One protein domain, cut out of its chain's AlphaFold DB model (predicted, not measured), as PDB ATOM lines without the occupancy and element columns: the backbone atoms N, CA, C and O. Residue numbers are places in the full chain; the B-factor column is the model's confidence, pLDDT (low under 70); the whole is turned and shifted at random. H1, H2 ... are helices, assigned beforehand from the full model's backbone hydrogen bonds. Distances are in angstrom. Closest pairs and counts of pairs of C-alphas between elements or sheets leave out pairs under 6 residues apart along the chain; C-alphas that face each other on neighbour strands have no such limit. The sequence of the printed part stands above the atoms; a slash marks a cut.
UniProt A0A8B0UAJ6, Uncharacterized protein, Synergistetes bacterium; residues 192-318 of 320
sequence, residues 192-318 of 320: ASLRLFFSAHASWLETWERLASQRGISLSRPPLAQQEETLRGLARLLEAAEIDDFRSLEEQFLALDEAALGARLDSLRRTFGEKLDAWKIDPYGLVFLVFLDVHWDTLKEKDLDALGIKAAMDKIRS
ATOM      1  N   ALA A 192     -29.627 -14.005 -17.025       84.75
ATOM      2  CA  ALA A 192     -28.324 -13.815 -17.660       84.75
ATOM      3  C   ALA A 192     -27.612 -15.160 -17.840       84.75
ATOM      4  O   ALA A 192     -27.092 -15.459 -18.917       84.75
ATOM      5  N   SER A 193     -27.679 -16.007 -16.818       87.25
ATOM      6  CA  SER A 193     -27.026 -17.309 -16.797       87.25
ATOM      7  C   SER A 193     -27.698 -18.292 -17.755       87.25
ATOM      8  O   SER A 193     -27.014 -19.007 -18.481       87.25
ATOM      9  N   LEU A 194     -29.033 -18.273 -17.862       88.56
ATOM     10  CA  LEU A 194     -29.767 -19.086 -18.839       88.56
ATOM     11  C   LEU A 194     -29.447 -18.691 -20.288       88.56
ATOM     12  O   LEU A 194     -29.403 -19.561 -21.155       88.56
ATOM     13  N   ARG A 195     -29.184 -17.408 -20.580       86.88
ATOM     14  CA  ARG A 195     -28.731 -17.008 -21.926       86.88
ATOM     15  C   ARG A 195     -27.393 -17.623 -22.270       86.88
ATOM     16  O   ARG A 195     -27.255 -18.203 -23.344       86.88
ATOM     17  N   LEU A 196     -26.432 -17.493 -21.361       85.62
ATOM     18  CA  LEU A 196     -25.110 -18.079 -21.527       85.62
ATOM     19  C   LEU A 196     -25.228 -19.600 -21.684       85.62
ATOM     20  O   LEU A 196     -24.668 -20.164 -22.623       85.62
ATOM     21  N   PHE A 197     -26.063 -20.241 -20.867       88.81
ATOM     22  CA  PHE A 197     -26.306 -21.677 -20.908       88.81
ATOM     23  C   PHE A 197     -26.854 -22.141 -22.259       88.81
ATOM     24  O   PHE A 197     -26.276 -23.027 -22.887       88.81
ATOM     25  N   PHE A 198     -27.928 -21.520 -22.750       87.94
ATOM     26  CA  PHE A 198     -28.508 -21.881 -24.044       87.94
ATOM     27  C   PHE A 198     -27.628 -21.477 -25.229       87.94
ATOM     28  O   PHE A 198     -27.710 -22.107 -26.278       87.94
ATOM     29  N   SER A 199     -26.769 -20.464 -25.078       86.44
ATOM     30  CA  SER A 199     -25.777 -20.128 -26.101       86.44
ATOM     31  C   SER A 199     -24.688 -21.201 -26.215       86.44
ATOM     32  O   SER A 199     -24.304 -21.560 -27.328       86.44
ATOM     33  N   ALA A 200     -24.253 -21.771 -25.086       82.44
ATOM     34  CA  ALA A 200     -23.308 -22.885 -25.045       82.44
ATOM     35  C   ALA A 200     -23.944 -24.198 -25.536       82.44
ATOM     36  O   ALA A 200     -23.284 -24.997 -26.197       82.44
ATOM     37  N   HIS A 201     -25.242 -24.379 -25.283       87.06
ATOM     38  CA  HIS A 201     -26.017 -25.572 -25.638       87.06
ATOM     39  C   HIS A 201     -26.977 -25.344 -26.818       87.06
ATOM     40  O   HIS A 201     -28.061 -25.925 -26.873       87.06
ATOM     41  N   ALA A 202     -26.593 -24.513 -27.793       86.06
ATOM     42  CA  ALA A 202     -27.458 -24.165 -28.925       86.06
ATOM     43  C   ALA A 202     -27.950 -25.398 -29.715       86.06
ATOM     44  O   ALA A 202     -29.096 -25.437 -30.161       86.06
ATOM     45  N   SER A 203     -27.124 -26.446 -29.810       87.00
ATOM     46  CA  SER A 203     -27.469 -27.709 -30.480       87.00
ATOM     47  C   SER A 203     -28.638 -28.458 -29.823       87.00
ATOM     48  O   SER A 203     -29.352 -29.209 -30.499       87.00
ATOM     49  N   TRP A 204     -28.873 -28.260 -28.522       89.56
ATOM     50  CA  TRP A 204     -30.025 -28.838 -27.828       89.56
ATOM     51  C   TRP A 204     -31.313 -28.174 -28.290       89.56
ATOM     52  O   TRP A 204     -32.250 -28.874 -28.675       89.56
ATOM     53  N   LEU A 205     -31.332 -26.839 -28.344       88.81
ATOM     54  CA  LEU A 205     -32.475 -26.098 -28.870       88.81
ATOM     55  C   LEU A 205     -32.740 -26.479 -30.327       88.81
ATOM     56  O   LEU A 205     -33.865 -26.835 -30.646       88.81
ATOM     57  N   GLU A 206     -31.717 -26.554 -31.180       88.62
ATOM     58  CA  GLU A 206     -31.877 -26.997 -32.576       88.62
ATOM     59  C   GLU A 206     -32.496 -28.401 -32.690       88.62
ATOM     60  O   GLU A 206     -33.352 -28.657 -33.543       88.62
ATOM     61  N   THR A 207     -32.091 -29.322 -31.813       89.44
ATOM     62  CA  THR A 207     -32.646 -30.681 -31.767       89.44
ATOM     63  C   THR A 207     -34.121 -30.663 -31.379       89.44
ATOM     64  O   THR A 207     -34.944 -31.314 -32.030       89.44
ATOM     65  N   TRP A 208     -34.473 -29.883 -30.358       93.00
ATOM     66  CA  TRP A 208     -35.847 -29.721 -29.894       93.00
ATOM     67  C   TRP A 208     -36.719 -29.032 -30.947       93.00
ATOM     68  O   TRP A 208     -37.818 -29.507 -31.235       93.00
ATOM     69  N   GLU A 209     -36.207 -27.984 -31.594       91.44
ATOM     70  CA  GLU A 209     -36.864 -27.275 -32.693       91.44
ATOM     71  C   GLU A 209     -37.165 -28.213 -33.866       91.44
ATOM     72  O   GLU A 209     -38.289 -28.250 -34.383       91.44
ATOM     73  N   ARG A 210     -36.178 -29.023 -34.263       93.56
ATOM     74  CA  ARG A 210     -36.335 -30.030 -35.317       93.56
ATOM     75  C   ARG A 210     -37.406 -31.054 -34.950       93.56
ATOM     76  O   ARG A 210     -38.260 -31.360 -35.782       93.56
ATOM     77  N   LEU A 211     -37.374 -31.592 -33.730       91.69
ATOM     78  CA  LEU A 211     -38.330 -32.609 -33.275       91.69
ATOM     79  C   LEU A 211     -39.753 -32.058 -33.126       91.69
ATOM     80  O   LEU A 211     -40.710 -32.779 -33.429       91.69
ATOM     81  N   ALA A 212     -39.893 -30.799 -32.708       90.75
ATOM     82  CA  ALA A 212     -41.161 -30.077 -32.669       90.75
ATOM     83  C   ALA A 212     -41.713 -29.855 -34.085       90.75
ATOM     84  O   ALA A 212     -42.864 -30.200 -34.359       90.75
ATOM     85  N   SER A 213     -40.862 -29.410 -35.014       90.06
ATOM     86  CA  SER A 213     -41.228 -29.196 -36.420       90.06
ATOM     87  C   SER A 213     -41.673 -30.490 -37.109       90.06
ATOM     88  O   SER A 213     -42.677 -30.507 -37.816       90.06
ATOM     89  N   GLN A 214     -40.980 -31.610 -36.863       90.81
ATOM     90  CA  GLN A 214     -41.372 -32.936 -37.373       90.81
ATOM     91  C   GLN A 214     -42.752 -33.383 -36.876       90.81
ATOM     92  O   GLN A 214     -43.444 -34.138 -37.557       90.81
ATOM     93  N   ARG A 215     -43.162 -32.899 -35.701       88.69
ATOM     94  CA  ARG A 215     -44.479 -33.140 -35.103       88.69
ATOM     95  C   ARG A 215     -45.482 -32.049 -35.440       88.69
ATOM     96  O   ARG A 215     -46.556 -32.026 -34.850       88.69
ATOM     97  N   GLY A 216     -45.141 -31.163 -36.375       85.81
ATOM     98  CA  GLY A 216     -45.984 -30.083 -36.874       85.81
ATOM     99  C   GLY A 216     -46.220 -28.951 -35.879       85.81
ATOM    100  O   GLY A 216     -47.215 -28.255 -36.035       85.81
ATOM    101  N   ILE A 217     -45.408 -28.812 -34.827       88.06
ATOM    102  CA  ILE A 217     -45.465 -27.649 -33.933       88.06
ATOM    103  C   ILE A 217     -44.681 -26.530 -34.616       88.06
ATOM    104  O   ILE A 217     -43.480 -26.669 -34.856       88.06
ATOM    105  N   SER A 218     -45.371 -25.444 -34.955       85.25
ATOM    106  CA  SER A 218     -44.757 -24.303 -35.632       85.25
ATOM    107  C   SER A 218     -44.049 -23.410 -34.623       85.25
ATOM    108  O   SER A 218     -44.658 -22.942 -33.665       85.25
ATOM    109  N   LEU A 219     -42.759 -23.164 -34.846       86.94
ATOM    110  CA  LEU A 219     -41.980 -22.256 -34.018       86.94
ATOM    111  C   LEU A 219     -41.858 -20.894 -34.688       86.94
ATOM    112  O   LEU A 219     -41.647 -20.776 -35.896       86.94
ATOM    113  N   SER A 220     -41.983 -19.859 -33.874       84.62
ATOM    114  CA  SER A 220     -41.856 -18.465 -34.269       84.62
ATOM    115  C   SER A 220     -40.546 -17.888 -33.738       84.62
ATOM    116  O   SER A 220     -40.006 -18.341 -32.730       84.62
ATOM    117  N   ARG A 221     -40.024 -16.861 -34.412       80.50
ATOM    118  CA  ARG A 221     -38.888 -16.073 -33.918       80.50
ATOM    119  C   ARG A 221     -39.383 -14.679 -33.538       80.50
ATOM    120  O   ARG A 221     -39.312 -13.773 -34.370       80.50
ATOM    121  N   PRO A 222     -39.944 -14.502 -32.328       81.31
ATOM    122  CA  PRO A 222     -40.413 -13.203 -31.878       81.31
ATOM    123  C   PRO A 222     -39.234 -12.248 -31.618       81.31
ATOM    124  O   PRO A 222     -38.083 -12.692 -31.548       81.31
ATOM    125  N   PRO A 223     -39.489 -10.934 -31.467       82.62
ATOM    126  CA  PRO A 223     -38.458  -9.957 -31.131       82.62
ATOM    127  C   PRO A 223     -37.709 -10.325 -29.850       82.62
ATOM    128  O   PRO A 223     -38.274 -10.918 -28.932       82.62
ATOM    129  N   LEU A 224     -36.449  -9.897 -29.758       81.44
ATOM    130  CA  LEU A 224     -35.540 -10.264 -28.667       81.44
ATOM    131  C   LEU A 224     -36.151  -9.979 -27.286       81.44
ATOM    132  O   LEU A 224     -36.135 -10.857 -26.437       81.44
ATOM    133  N   ALA A 225     -36.808  -8.825 -27.113       81.94
ATOM    134  CA  ALA A 225     -37.506  -8.436 -25.882       81.94
ATOM    135  C   ALA A 225     -38.568  -9.451 -25.409       81.94
ATOM    136  O   ALA A 225     -38.739  -9.649 -24.206       81.94
ATOM    137  N   GLN A 226     -39.275 -10.098 -26.341       81.44
ATOM    138  CA  GLN A 226     -40.270 -11.122 -26.026       81.44
ATOM    139  C   GLN A 226     -39.594 -12.441 -25.643       81.44
ATOM    140  O   GLN A 226     -39.996 -13.048 -24.657       81.44
ATOM    141  N   GLN A 227     -38.517 -12.821 -26.337       84.94
ATOM    142  CA  GLN A 227     -37.719 -13.997 -25.973       84.94
ATOM    143  C   GLN A 227     -37.129 -13.866 -24.564       84.94
ATOM    144  O   GLN A 227     -37.144 -14.828 -23.802       84.94
ATOM    145  N   GLU A 228     -36.656 -12.671 -24.174       87.00
ATOM    146  CA  GLU A 228     -36.160 -12.454 -22.807       87.00
ATOM    147  C   GLU A 228     -37.246 -12.711 -21.766       87.00
ATOM    148  O   GLU A 228     -36.970 -13.232 -20.691       87.00
ATOM    149  N   GLU A 229     -38.479 -12.322 -22.070       86.75
ATOM    150  CA  GLU A 229     -39.601 -12.495 -21.164       86.75
ATOM    151  C   GLU A 229     -40.010 -13.964 -21.047       86.75
ATOM    152  O   GLU A 229     -40.272 -14.428 -19.937       86.75
ATOM    153  N   THR A 230     -39.980 -14.713 -22.154       88.94
ATOM    154  CA  THR A 230     -40.124 -16.174 -22.140       88.94
ATOM    155  C   THR A 230     -39.045 -16.817 -21.266       88.94
ATOM    156  O   THR A 230     -39.340 -17.668 -20.429       88.94
ATOM    157  N   LEU A 231     -37.801 -16.347 -21.383       90.06
ATOM    158  CA  LEU A 231     -36.651 -16.847 -20.629       90.06
ATOM    159  C   LEU A 231     -36.729 -16.493 -19.131       90.06
ATOM    160  O   LEU A 231     -36.398 -17.324 -18.288       90.06
ATOM    161  N   ARG A 232     -37.256 -15.310 -18.770       90.25
ATOM    162  CA  ARG A 232     -37.611 -14.974 -17.370       90.25
ATOM    163  C   ARG A 232     -38.699 -15.901 -16.836       90.25
ATOM    164  O   ARG A 232     -38.641 -16.304 -15.678       90.25
ATOM    165  N   GLY A 233     -39.699 -16.211 -17.659       89.44
ATOM    166  CA  GLY A 233     -40.745 -17.174 -17.324       89.44
ATOM    167  C   GLY A 233     -40.179 -18.563 -17.049       89.44
ATOM    168  O   GLY A 233     -40.541 -19.183 -16.052       89.44
ATOM    169  N   LEU A 234     -39.243 -19.009 -17.888       92.44
ATOM    170  CA  LEU A 234     -38.525 -20.267 -17.714       92.44
ATOM    171  C   LEU A 234     -37.705 -20.286 -16.422       92.44
ATOM    172  O   LEU A 234     -37.818 -21.248 -15.677       92.44
ATOM    173  N   ALA A 235     -36.973 -19.220 -16.091       90.75
ATOM    174  CA  ALA A 235     -36.244 -19.132 -14.819       90.75
ATOM    175  C   ALA A 235     -37.165 -19.355 -13.604       90.75
ATOM    176  O   ALA A 235     -36.871 -20.171 -12.734       90.75
ATOM    177  N   ARG A 236     -38.333 -18.695 -13.587       90.81
ATOM    178  CA  ARG A 236     -39.337 -18.864 -12.519       90.81
ATOM    179  C   ARG A 236     -39.925 -20.272 -12.485       90.81
ATOM    180  O   ARG A 236     -40.209 -20.786 -11.409       90.81
ATOM    181  N   LEU A 237     -40.137 -20.881 -13.653       93.00
ATOM    182  CA  LEU A 237     -40.615 -22.257 -13.759       93.00
ATOM    183  C   LEU A 237     -39.598 -23.238 -13.170       93.00
ATOM    184  O   LEU A 237     -39.996 -24.117 -12.414       93.00
ATOM    185  N   LEU A 238     -38.313 -23.077 -13.497       92.69
ATOM    186  CA  LEU A 238     -37.232 -23.923 -12.989       92.69
ATOM    187  C   LEU A 238     -37.103 -23.801 -11.467       92.69
ATOM    188  O   LEU A 238     -37.097 -24.819 -10.781       92.69
ATOM    189  N   GLU A 239     -37.129 -22.576 -10.935       89.62
ATOM    190  CA  GLU A 239     -37.147 -22.329  -9.486       89.62
ATOM    191  C   GLU A 239     -38.371 -22.982  -8.820       89.62
ATOM    192  O   GLU A 239     -38.263 -23.683  -7.814       89.62
ATOM    193  N   ALA A 240     -39.559 -22.825  -9.409       89.81
ATOM    194  CA  ALA A 240     -40.773 -23.459  -8.902       89.81
ATOM    195  C   ALA A 240     -40.749 -24.991  -9.017       89.81
ATOM    196  O   ALA A 240     -41.425 -25.666  -8.239       89.81
ATOM    197  N   ALA A 241     -39.993 -25.543  -9.961       89.81
ATOM    198  CA  ALA A 241     -39.787 -26.975 -10.135       89.81
ATOM    199  C   ALA A 241     -38.644 -27.532  -9.265       89.81
ATOM    200  O   ALA A 241     -38.373 -28.727  -9.359       89.81
ATOM    201  N   GLU A 242     -38.023 -26.704  -8.411       89.62
ATOM    202  CA  GLU A 242     -36.889 -27.074  -7.544       89.62
ATOM    203  C   GLU A 242     -35.642 -27.493  -8.343       89.62
ATOM    204  O   GLU A 242     -34.848 -28.331  -7.915       89.62
ATOM    205  N   ILE A 243     -35.469 -26.899  -9.528       90.12
ATOM    206  CA  ILE A 243     -34.264 -27.016 -10.352       90.12
ATOM    207  C   ILE A 243     -33.396 -25.794 -10.060       90.12
ATOM    208  O   ILE A 243     -33.486 -24.758 -10.724       90.12
ATOM    209  N   ASP A 244     -32.572 -25.928  -9.026       87.12
ATOM    210  CA  ASP A 244     -31.837 -24.809  -8.435       87.12
ATOM    211  C   ASP A 244     -30.443 -24.593  -9.045       87.12
ATOM    212  O   ASP A 244     -29.784 -23.608  -8.715       87.12
ATOM    213  N   ASP A 245     -29.973 -25.486  -9.916       88.19
ATOM    214  CA  ASP A 245     -28.619 -25.447 -10.471       88.19
ATOM    215  C   ASP A 245     -28.543 -25.987 -11.911       88.19
ATOM    216  O   ASP A 245     -29.407 -26.744 -12.369       88.19
ATOM    217  N   PHE A 246     -27.497 -25.584 -12.641       86.94
ATOM    218  CA  PHE A 246     -27.309 -25.969 -14.042       86.94
ATOM    219  C   PHE A 246     -27.034 -27.455 -14.237       86.94
ATOM    220  O   PHE A 246     -27.475 -28.005 -15.240       86.94
ATOM    221  N   ARG A 247     -26.384 -28.135 -13.290       84.38
ATOM    222  CA  ARG A 247     -26.186 -29.586 -13.394       84.38
ATOM    223  C   ARG A 247     -27.524 -30.323 -13.357       84.38
ATOM    224  O   ARG A 247     -27.766 -31.181 -14.201       84.38
ATOM    225  N   SER A 248     -28.404 -29.961 -12.428       87.81
ATOM    226  CA  SER A 248     -29.762 -30.504 -12.347       87.81
ATOM    227  C   SER A 248     -30.546 -30.231 -13.635       87.81
ATOM    228  O   SER A 248     -31.251 -31.111 -14.126       87.81
ATOM    229  N   LEU A 249     -30.387 -29.041 -14.229       89.69
ATOM    230  CA  LEU A 249     -30.995 -28.698 -15.517       89.69
ATOM    231  C   LEU A 249     -30.453 -29.563 -16.670       89.69
ATOM    232  O   LEU A 249     -31.241 -30.106 -17.443       89.69
ATOM    233  N   GLU A 250     -29.133 -29.725 -16.780       88.44
ATOM    234  CA  GLU A 250     -28.490 -30.574 -17.795       88.44
ATOM    235  C   GLU A 250     -28.929 -32.035 -17.670       88.44
ATOM    236  O   GLU A 250     -29.250 -32.671 -18.674       88.44
ATOM    237  N   GLU A 251     -29.020 -32.555 -16.445       87.50
ATOM    238  CA  GLU A 251     -29.517 -33.905 -16.178       87.50
ATOM    239  C   GLU A 251     -30.957 -34.089 -16.694       87.50
ATOM    240  O   GLU A 251     -31.257 -35.134 -17.277       87.50
ATOM    241  N   GLN A 252     -31.831 -33.077 -16.581       89.69
ATOM    242  CA  GLN A 252     -33.179 -33.131 -17.172       89.69
ATOM    243  C   GLN A 252     -33.148 -33.147 -18.704       89.69
ATOM    244  O   GLN A 252     -33.872 -33.927 -19.326       89.69
ATOM    245  N   PHE A 253     -32.306 -32.320 -19.326       90.44
ATOM    246  CA  PHE A 253     -32.151 -32.314 -20.785       90.44
ATOM    247  C   PHE A 253     -31.629 -33.655 -21.309       90.44
ATOM    248  O   PHE A 253     -32.129 -34.150 -22.316       90.44
ATOM    249  N   LEU A 254     -30.675 -34.268 -20.607       85.81
ATOM    250  CA  LEU A 254     -30.127 -35.580 -20.956       85.81
ATOM    251  C   LEU A 254     -31.116 -36.723 -20.700       85.81
ATOM    252  O   LEU A 254     -31.127 -37.700 -21.447       85.81
ATOM    253  N   ALA A 255     -31.957 -36.611 -19.668       86.69
ATOM    254  CA  ALA A 255     -33.023 -37.575 -19.399       86.69
ATOM    255  C   ALA A 255     -34.131 -37.533 -20.468       86.69
ATOM    256  O   ALA A 255     -34.784 -38.545 -20.728       86.69
ATOM    257  N   LEU A 256     -34.336 -36.375 -21.105       89.19
ATOM    258  CA  LEU A 256     -35.248 -36.185 -22.229       89.19
ATOM    259  C   LEU A 256     -34.559 -36.522 -23.559       89.19
ATOM    260  O   LEU A 256     -34.335 -35.653 -24.402       89.19
ATOM    261  N   ASP A 257     -34.263 -37.808 -23.764       86.69
ATOM    262  CA  ASP A 257     -33.794 -38.303 -25.063       86.69
ATOM    263  C   ASP A 257     -34.811 -38.027 -26.195       86.69
ATOM    264  O   ASP A 257     -35.956 -37.624 -25.959       86.69
ATOM    265  N   GLU A 258     -34.422 -38.238 -27.459       87.25
ATOM    266  CA  GLU A 258     -35.299 -37.916 -28.599       87.25
ATOM    267  C   GLU A 258     -36.663 -38.630 -28.542       87.25
ATOM    268  O   GLU A 258     -37.669 -38.094 -29.024       87.25
ATOM    269  N   ALA A 259     -36.717 -39.832 -27.960       86.50
ATOM    270  CA  ALA A 259     -37.943 -40.610 -27.842       86.50
ATOM    271  C   ALA A 259     -38.844 -40.062 -26.727       86.50
ATOM    272  O   ALA A 259     -40.043 -39.863 -26.951       86.50
ATOM    273  N   ALA A 260     -38.276 -39.777 -25.554       89.38
ATOM    274  CA  ALA A 260     -38.965 -39.201 -24.408       89.38
ATOM    275  C   ALA A 260     -39.479 -37.793 -24.725       89.38
ATOM    276  O   ALA A 260     -40.670 -37.524 -24.558       89.38
ATOM    277  N   LEU A 261     -38.620 -36.926 -25.267       91.00
ATOM    278  CA  LEU A 261     -39.012 -35.602 -25.746       91.00
ATOM    279  C   LEU A 261     -40.097 -35.711 -26.817       91.00
ATOM    280  O   LEU A 261     -41.100 -35.003 -26.772       91.00
ATOM    281  N   GLY A 262     -39.935 -36.643 -27.754       90.19
ATOM    282  CA  GLY A 262     -40.919 -36.902 -28.789       90.19
ATOM    283  C   GLY A 262     -42.306 -37.232 -28.238       90.19
ATOM    284  O   GLY A 262     -43.294 -36.631 -28.660       90.19
ATOM    285  N   ALA A 263     -42.376 -38.132 -27.257       90.69
ATOM    286  CA  ALA A 263     -43.624 -38.493 -26.592       90.69
ATOM    287  C   ALA A 263     -44.253 -37.305 -25.841       90.69
ATOM    288  O   ALA A 263     -45.479 -37.170 -25.819       90.69
ATOM    289  N   ARG A 264     -43.433 -36.421 -25.259       91.50
ATOM    290  CA  ARG A 264     -43.898 -35.197 -24.583       91.50
ATOM    291  C   ARG A 264     -44.466 -34.183 -25.564       91.50
ATOM    292  O   ARG A 264     -45.545 -33.649 -25.328       91.50
ATOM    293  N   LEU A 265     -43.811 -33.980 -26.701       91.88
ATOM    294  CA  LEU A 265     -44.325 -33.126 -27.775       91.88
ATOM    295  C   LEU A 265     -45.647 -33.668 -28.345       91.88
ATOM    296  O   LEU A 265     -46.578 -32.897 -28.578       91.88
ATOM    297  N   ASP A 266     -45.772 -34.990 -28.494       90.12
ATOM    298  CA  ASP A 266     -47.032 -35.625 -28.898       90.12
ATOM    299  C   ASP A 266     -48.133 -35.433 -27.839       90.12
ATOM    300  O   ASP A 266     -49.294 -35.201 -28.186       90.12
ATOM    301  N   SER A 267     -47.781 -35.497 -26.548       90.44
ATOM    302  CA  SER A 267     -48.688 -35.192 -25.431       90.44
ATOM    303  C   SER A 267     -49.177 -33.744 -25.491       90.44
ATOM    304  O   SER A 267     -50.384 -33.506 -25.497       90.44
ATOM    305  N   LEU A 268     -48.264 -32.779 -25.644       89.38
ATOM    306  CA  LEU A 268     -48.604 -31.361 -25.796       89.38
ATOM    307  C   LEU A 268     -49.544 -31.142 -26.986       89.38
ATOM    308  O   LEU A 268     -50.574 -30.480 -26.844       89.38
ATOM    309  N   ARG A 269     -49.257 -31.764 -28.137       86.81
ATOM    310  CA  ARG A 269     -50.115 -31.681 -29.328       86.81
ATOM    311  C   ARG A 269     -51.502 -32.276 -29.096       86.81
ATOM    312  O   ARG A 269     -52.479 -31.730 -29.595       86.81
ATOM    313  N   ARG A 270     -51.627 -33.353 -28.316       87.38
ATOM    314  CA  ARG A 270     -52.941 -33.905 -27.932       87.38
ATOM    315  C   ARG A 270     -53.702 -32.985 -26.981       87.38
ATOM    316  O   ARG A 270     -54.911 -32.843 -27.132       87.38
ATOM    317  N   THR A 271     -53.010 -32.375 -26.025       86.50
ATOM    318  CA  THR A 271     -53.618 -31.512 -25.002       86.50
ATOM    319  C   THR A 271     -54.107 -30.190 -25.588       86.50
ATOM    320  O   THR A 271     -55.204 -29.735 -25.265       86.50
ATOM    321  N   PHE A 272     -53.315 -29.576 -26.466       84.69
ATOM    322  CA  PHE A 272     -53.591 -28.234 -26.981       84.69
ATOM    323  C   PHE A 272     -54.096 -28.215 -28.432       84.69
ATOM    324  O   PHE A 272     -54.742 -27.246 -28.831       84.69
ATOM    325  N   GLY A 273     -53.899 -29.293 -29.196       81.50
ATOM    326  CA  GLY A 273     -54.427 -29.444 -30.553       81.50
ATOM    327  C   GLY A 273     -53.970 -28.328 -31.493       81.50
ATOM    328  O   GLY A 273     -52.836 -27.864 -31.418       81.50
ATOM    329  N   GLU A 274     -54.890 -27.862 -32.337       76.25
ATOM    330  CA  GLU A 274     -54.670 -26.776 -33.308       76.25
ATOM    331  C   GLU A 274     -54.352 -25.421 -32.650       76.25
ATOM    332  O   GLU A 274     -53.877 -24.509 -33.317       76.25
ATOM    333  N   LYS A 275     -54.564 -25.267 -31.331       82.44
ATOM    334  CA  LYS A 275     -54.218 -24.020 -30.629       82.44
ATOM    335  C   LYS A 275     -52.713 -23.778 -30.605       82.44
ATOM    336  O   LYS A 275     -52.309 -22.626 -30.631       82.44
ATOM    337  N   LEU A 276     -51.899 -24.838 -30.574       82.62
ATOM    338  CA  LEU A 276     -50.438 -24.702 -30.625       82.62
ATOM    339  C   LEU A 276     -49.971 -24.026 -31.914       82.62
ATOM    340  O   LEU A 276     -48.984 -23.304 -31.879       82.62
ATOM    341  N   ASP A 277     -50.690 -24.226 -33.019       79.38
ATOM    342  CA  ASP A 277     -50.331 -23.654 -34.318       79.38
ATOM    343  C   ASP A 277     -50.599 -22.140 -34.379       79.38
ATOM    344  O   ASP A 277     -49.998 -21.440 -35.192       79.38
ATOM    345  N   ALA A 278     -51.474 -21.625 -33.508       82.12
ATOM    346  CA  ALA A 278     -51.751 -20.196 -33.375       82.12
ATOM    347  C   ALA A 278     -50.788 -19.483 -32.407       82.12
ATOM    348  O   ALA A 278     -50.690 -18.258 -32.418       82.12
ATOM    349  N   TRP A 279     -50.071 -20.228 -31.561       86.75
ATOM    350  CA  TRP A 279     -49.201 -19.651 -30.537       86.75
ATOM    351  C   TRP A 279     -47.846 -19.232 -31.109       86.75
ATOM    352  O   TRP A 279     -47.245 -19.928 -31.928       86.75
ATOM    353  N   LYS A 280     -47.303 -18.119 -30.608       82.69
ATOM    354  CA  LYS A 280     -45.945 -17.659 -30.930       82.69
ATOM    355  C   LYS A 280     -44.920 -18.370 -30.049       82.69
ATOM    356  O   LYS A 280     -44.283 -17.771 -29.183       82.69
ATOM    357  N   ILE A 281     -44.774 -19.674 -30.263       88.69
ATOM    358  CA  ILE A 281     -43.837 -20.504 -29.501       88.69
ATOM    359  C   ILE A 281     -42.431 -20.239 -30.029       88.69
ATOM    360  O   ILE A 281     -42.122 -20.564 -31.172       88.69
ATOM    361  N   ASP A 282     -41.593 -19.607 -29.219       90.12
ATOM    362  CA  ASP A 282     -40.160 -19.495 -29.483       90.12
ATOM    363  C   ASP A 282     -39.409 -20.722 -28.915       90.12
ATOM    364  O   ASP A 282     -40.013 -21.545 -28.213       90.12
ATOM    365  N   PRO A 283     -38.109 -20.896 -29.206       89.31
ATOM    366  CA  PRO A 283     -37.352 -22.055 -28.724       89.31
ATOM    367  C   PRO A 283     -37.342 -22.185 -27.193       89.31
ATOM    368  O   PRO A 283     -37.420 -23.293 -26.664       89.31
ATOM    369  N   TYR A 284     -37.326 -21.068 -26.464       91.69
ATOM    370  CA  TYR A 284     -37.385 -21.064 -25.000       91.69
ATOM    371  C   TYR A 284     -38.791 -21.385 -24.481       91.69
ATOM    372  O   TYR A 284     -38.943 -22.028 -23.445       91.69
ATOM    373  N   GLY A 285     -39.822 -20.982 -25.216       91.19
ATOM    374  CA  GLY A 285     -41.223 -21.275 -24.954       91.19
ATOM    375  C   GLY A 285     -41.534 -22.747 -25.168       91.19
ATOM    376  O   GLY A 285     -42.304 -23.327 -24.406       91.19
ATOM    377  N   LEU A 286     -40.881 -23.386 -26.141       92.25
ATOM    378  CA  LEU A 286     -40.937 -24.835 -26.307       92.25
ATOM    379  C   LEU A 286     -40.360 -25.549 -25.078       92.25
ATOM    380  O   LEU A 286     -41.015 -26.435 -24.527       92.25
ATOM    381  N   VAL A 287     -39.174 -25.128 -24.619       93.75
ATOM    382  CA  VAL A 287     -38.561 -25.660 -23.389       93.75
ATOM    383  C   VAL A 287     -39.486 -25.453 -22.195       93.75
ATOM    384  O   VAL A 287     -39.764 -26.403 -21.468       93.75
ATOM    385  N   PHE A 288     -40.033 -24.248 -22.040       93.75
ATOM    386  CA  PHE A 288     -40.994 -23.918 -20.991       93.75
ATOM    387  C   PHE A 288     -42.199 -24.864 -20.992       93.75
ATOM    388  O   PHE A 288     -42.541 -25.411 -19.948       93.75
ATOM    389  N   LEU A 289     -42.833 -25.097 -22.145       92.56
ATOM    390  CA  LEU A 289     -44.019 -25.955 -22.240       92.56
ATOM    391  C   LEU A 289     -43.710 -27.420 -21.916       92.56
ATOM    392  O   LEU A 289     -44.502 -28.078 -21.242       92.56
ATOM    393  N   VAL A 290     -42.566 -27.931 -22.370       93.25
ATOM    394  CA  VAL A 290     -42.148 -29.307 -22.068       93.25
ATOM    395  C   VAL A 290     -41.811 -29.456 -20.588       93.25
ATOM    396  O   VAL A 290     -42.290 -30.393 -19.960       93.25
ATOM    397  N   PHE A 291     -41.046 -28.533 -20.005       92.88
ATOM    398  CA  PHE A 291     -40.709 -28.582 -18.579       92.88
ATOM    399  C   PHE A 291     -41.948 -28.400 -17.697       92.88
ATOM    400  O   PHE A 291     -42.066 -29.053 -16.661       92.88
ATOM    401  N   LEU A 292     -42.915 -27.587 -18.130       91.25
ATOM    402  CA  LEU A 292     -44.206 -27.453 -17.461       91.25
ATOM    403  C   LEU A 292     -44.982 -28.782 -17.450       91.25
ATOM    404  O   LEU A 292     -45.557 -29.125 -16.420       91.25
ATOM    405  N   ASP A 293     -44.979 -29.539 -18.555       91.19
ATOM    406  CA  ASP A 293     -45.599 -30.876 -18.627       91.19
ATOM    407  C   ASP A 293     -44.843 -31.908 -17.775       91.19
ATOM    408  O   ASP A 293     -45.457 -32.677 -17.034       91.19
ATOM    409  N   VAL A 294     -43.508 -31.908 -17.840       91.56
ATOM    410  CA  VAL A 294     -42.650 -32.850 -17.103       91.56
ATOM    411  C   VAL A 294     -42.789 -32.665 -15.592       91.56
ATOM    412  O   VAL A 294     -42.908 -33.653 -14.869       91.56
ATOM    413  N   HIS A 295     -42.830 -31.421 -15.117       91.56
ATOM    414  CA  HIS A 295     -42.898 -31.095 -13.690       91.56
ATOM    415  C   HIS A 295     -44.313 -30.761 -13.207       91.56
ATOM    416  O   HIS A 295     -44.483 -30.233 -12.106       91.56
ATOM    417  N   TRP A 296     -45.347 -31.089 -13.991       89.69
ATOM    418  CA  TRP A 296     -46.733 -30.759 -13.651       89.69
ATOM    419  C   TRP A 296     -47.156 -31.283 -12.273       89.69
ATOM    420  O   TRP A 296     -47.858 -30.591 -11.539       89.69
ATOM    421  N   ASP A 297     -46.699 -32.475 -11.883       89.00
ATOM    422  CA  ASP A 297     -47.034 -33.060 -10.581       89.00
ATOM    423  C   ASP A 297     -46.493 -32.255  -9.394       89.00
ATOM    424  O   ASP A 297     -47.178 -32.158  -8.379       89.00
ATOM    425  N   THR A 298     -45.321 -31.637  -9.540       87.94
ATOM    426  CA  THR A 298     -44.734 -30.738  -8.535       87.94
ATOM    427  C   THR A 298     -45.395 -29.360  -8.575       87.94
ATOM    428  O   THR A 298     -45.596 -28.715  -7.545       87.94
ATOM    429  N   LEU A 299     -45.746 -28.892  -9.772       88.56
ATOM    430  CA  LEU A 299     -46.242 -27.536 -10.003       88.56
ATOM    431  C   LEU A 299     -47.732 -27.368  -9.679       88.56
ATOM    432  O   LEU A 299     -48.131 -26.292  -9.243       88.56
ATOM    433  N   LYS A 300     -48.561 -28.411  -9.837       87.31
ATOM    434  CA  LYS A 300     -50.022 -28.342  -9.617       87.31
ATOM    435  C   LYS A 300     -50.427 -27.987  -8.182       87.31
ATOM    436  O   LYS A 300     -51.553 -27.550  -7.963       87.31
ATOM    437  N   GLU A 301     -49.538 -28.208  -7.214       86.25
ATOM    438  CA  GLU A 301     -49.762 -27.886  -5.798       86.25
ATOM    439  C   GLU A 301     -49.330 -26.452  -5.443       86.25
ATOM    440  O   GLU A 301     -49.635 -25.967  -4.352       86.25
ATOM    441  N   LYS A 302     -48.643 -25.755  -6.360       89.38
ATOM    442  CA  LYS A 302     -48.120 -24.396  -6.172       89.38
ATOM    443  C   LYS A 302     -49.051 -23.354  -6.807       89.38
ATOM    444  O   LYS A 302     -49.782 -23.627  -7.759       89.38
ATOM    445  N   ASP A 303     -49.010 -22.127  -6.291       88.94
ATOM    446  CA  ASP A 303     -49.756 -21.001  -6.861       88.94
ATOM    447  C   ASP A 303     -49.022 -20.441  -8.094       88.94
ATOM    448  O   ASP A 303     -48.154 -19.572  -7.998       88.94
ATOM    449  N   LEU A 304     -49.363 -20.971  -9.271       86.12
ATOM    450  CA  LEU A 304     -48.752 -20.595 -10.553       86.12
ATOM    451  C   LEU A 304     -49.007 -19.131 -10.948       86.12
ATOM    452  O   LEU A 304     -48.247 -18.574 -11.751       86.12
ATOM    453  N   ASP A 305     -50.054 -18.511 -10.399       85.38
ATOM    454  CA  ASP A 305     -50.403 -17.114 -10.659       85.38
ATOM    455  C   ASP A 305     -49.492 -16.211  -9.822       85.38
ATOM    456  O   ASP A 305     -48.865 -15.299 -10.368       85.38
ATOM    457  N   ALA A 306     -49.326 -16.525  -8.532       83.31
ATOM    458  CA  ALA A 306     -48.395 -15.821  -7.645       83.31
ATOM    459  C   ALA A 306     -46.929 -15.958  -8.091       83.31
ATOM    460  O   ALA A 306     -46.151 -15.015  -7.952       83.31
ATOM    461  N   LEU A 307     -46.561 -17.102  -8.676       83.00
ATOM    462  CA  LEU A 307     -45.220 -17.355  -9.222       83.00
ATOM    463  C   LEU A 307     -44.998 -16.728 -10.610       83.00
ATOM    464  O   LEU A 307     -43.903 -16.803 -11.164       83.00
ATOM    465  N   GLY A 308     -46.024 -16.109 -11.206       84.31
ATOM    466  CA  GLY A 308     -45.927 -15.466 -12.519       84.31
ATOM    467  C   GLY A 308     -45.728 -16.437 -13.692       84.31
ATOM    468  O   GLY A 308     -45.395 -15.993 -14.792       84.31
ATOM    469  N   ILE A 309     -45.945 -17.739 -13.479       85.88
ATOM    470  CA  ILE A 309     -45.802 -18.803 -14.487       85.88
ATOM    471  C   ILE A 309     -46.961 -18.735 -15.482       85.88
ATOM    472  O   ILE A 309     -46.753 -18.834 -16.690       85.88
ATOM    473  N   LYS A 310     -48.185 -18.470 -15.006       84.94
ATOM    474  CA  LYS A 310     -49.340 -18.282 -15.895       84.94
ATOM    475  C   LYS A 310     -49.200 -17.053 -16.786       84.94
ATOM    476  O   LYS A 310     -49.520 -17.127 -17.964       84.94
ATOM    477  N   ALA A 311     -48.644 -15.960 -16.260       84.62
ATOM    478  CA  ALA A 311     -48.362 -14.769 -17.057       84.62
ATOM    479  C   ALA A 311     -47.327 -15.047 -18.164       84.62
ATOM    480  O   ALA A 311     -47.468 -14.535 -19.272       84.62
ATOM    481  N   ALA A 312     -46.311 -15.872 -17.889       84.38
ATOM    482  CA  ALA A 312     -45.361 -16.323 -18.905       84.38
ATOM    483  C   ALA A 312     -46.031 -17.229 -19.954       84.38
ATOM    484  O   ALA A 312     -45.853 -17.024 -21.153       84.38
ATOM    485  N   MET A 313     -46.869 -18.170 -19.513       85.25
ATOM    486  CA  MET A 313     -47.644 -19.037 -20.401       85.25
ATOM    487  C   MET A 313     -48.594 -18.234 -21.302       85.25
ATOM    488  O   MET A 313     -48.628 -18.464 -22.505       85.25
ATOM    489  N   ASP A 314     -49.322 -17.255 -20.766       84.50
ATOM    490  CA  ASP A 314     -50.236 -16.417 -21.551       84.50
ATOM    491  C   ASP A 314     -49.500 -15.557 -22.593       84.50
ATOM    492  O   ASP A 314     -50.046 -15.291 -23.662       84.50
ATOM    493  N   LYS A 315     -48.235 -15.190 -22.345       83.06
ATOM    494  CA  LYS A 315     -47.389 -14.514 -23.343       83.06
ATOM    495  C   LYS A 315     -46.980 -15.435 -24.490       83.06
ATOM    496  O   LYS A 315     -47.026 -14.999 -25.638       83.06
ATOM    497  N   ILE A 316     -46.647 -16.695 -24.208       82.06
ATOM    498  CA  ILE A 316     -46.388 -17.709 -25.249       82.06
ATOM    499  C   ILE A 316     -47.655 -17.941 -26.088       82.06
ATOM    500  O   ILE A 316     -47.587 -18.106 -27.305       82.06
ATOM    501  N   ARG A 317     -48.826 -17.891 -25.441       82.62
ATOM    502  CA  ARG A 317     -50.143 -18.041 -26.078       82.62
ATOM    503  C   ARG A 317     -50.613 -16.809 -26.858       82.62
ATOM    504  O   ARG A 317     -51.654 -16.896 -27.499       82.62
ATOM    505  N   SER A 318     -49.926 -15.670 -26.761       73.69
ATOM    506  CA  SER A 318     -50.409 -14.421 -27.362       73.69
ATOM    507  C   SER A 318     -50.355 -14.461 -28.896       73.69
ATOM    508  O   SER A 318     -49.352 -14.868 -29.483       73.69
TER     509      SER A 318
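What this domain is: This is residues 192 to 318 of the 320 residues of an uncharacterized protein of Synergistetes bacterium (UniProt A0A8B0UAJ6). What shape do these atoms make? They make a compact, rounded ball of helices: H7 runs through the middle, H3 lies beside it and H9 beside H3, while H5 crosses H7 and H2 meets its residues 283 to 286. H1, H4, H6 and H8 lie round the outside. How much is printed? There are 127 residues with nine named helices, H1 to H9 in chain order, and no named strand, class all helix; the radius of gyration of the C-alphas is 13.5 A and the spans are 32 by 31 by 29 A.

How they stand to each other: What does the longest helix touch? H3, residues 224 to 240, touches H7, residues 283 to 294, at a shallow tilt of 21 degrees, the same way, with the C-alphas of Leu 234 and Phe 288 closest at 5.5 A. It touches H9, residues 309 to 316, at a shallow tilt of 29 degrees, opposite ways, with the C-alphas of Gly 233 and Ala 312 closest at 5.0 A. What else touches the hub, H7? With residues 289 to 294 alone it touches H5, residues 258 to 272, about perpendicular at 87 degrees, the closest C-alphas being Arg 264 and Val 290 at 6.6 A. With residues 283 to 286 alone it touches H2, residues 202 to 214, about perpendicular at 75 degrees, the closest C-alphas being Leu 205 and Pro 283 at 6.3 A. Where are the others? H1, residues 192 to 200, is near H3, and H6, residues 275 to 278, is near H5; H4, residues 246 to 255, and H8, residues 296 to 299, touch no helix. How are the backbones? Every O i to N i+4 pair is within hydrogen-bond range in H1, H2, H3, H4, H5, H7 and H9; H6 and H8 are too short for such a pair.

Where its parts are: How long are the helices? From first to last C-alpha H3 measures 24.3 A, H5 20.8 A, H2 18.5 A and H7 16.7 A. Where are the anchors? H1 begins with C-alpha 192 at (-28.324, -13.815, -17.660), and H9 ends with C-alpha 316 at (-46.388, -17.709, -25.249).

The domain as a whole: How large is it? The two C-alphas farthest apart, those of Gln 214 and Ala 306, are 35.0 A apart. Is anything cut, long or uncertain? The printed part has no cut, no link is long, and no printed residue is under 70 in pLDDT.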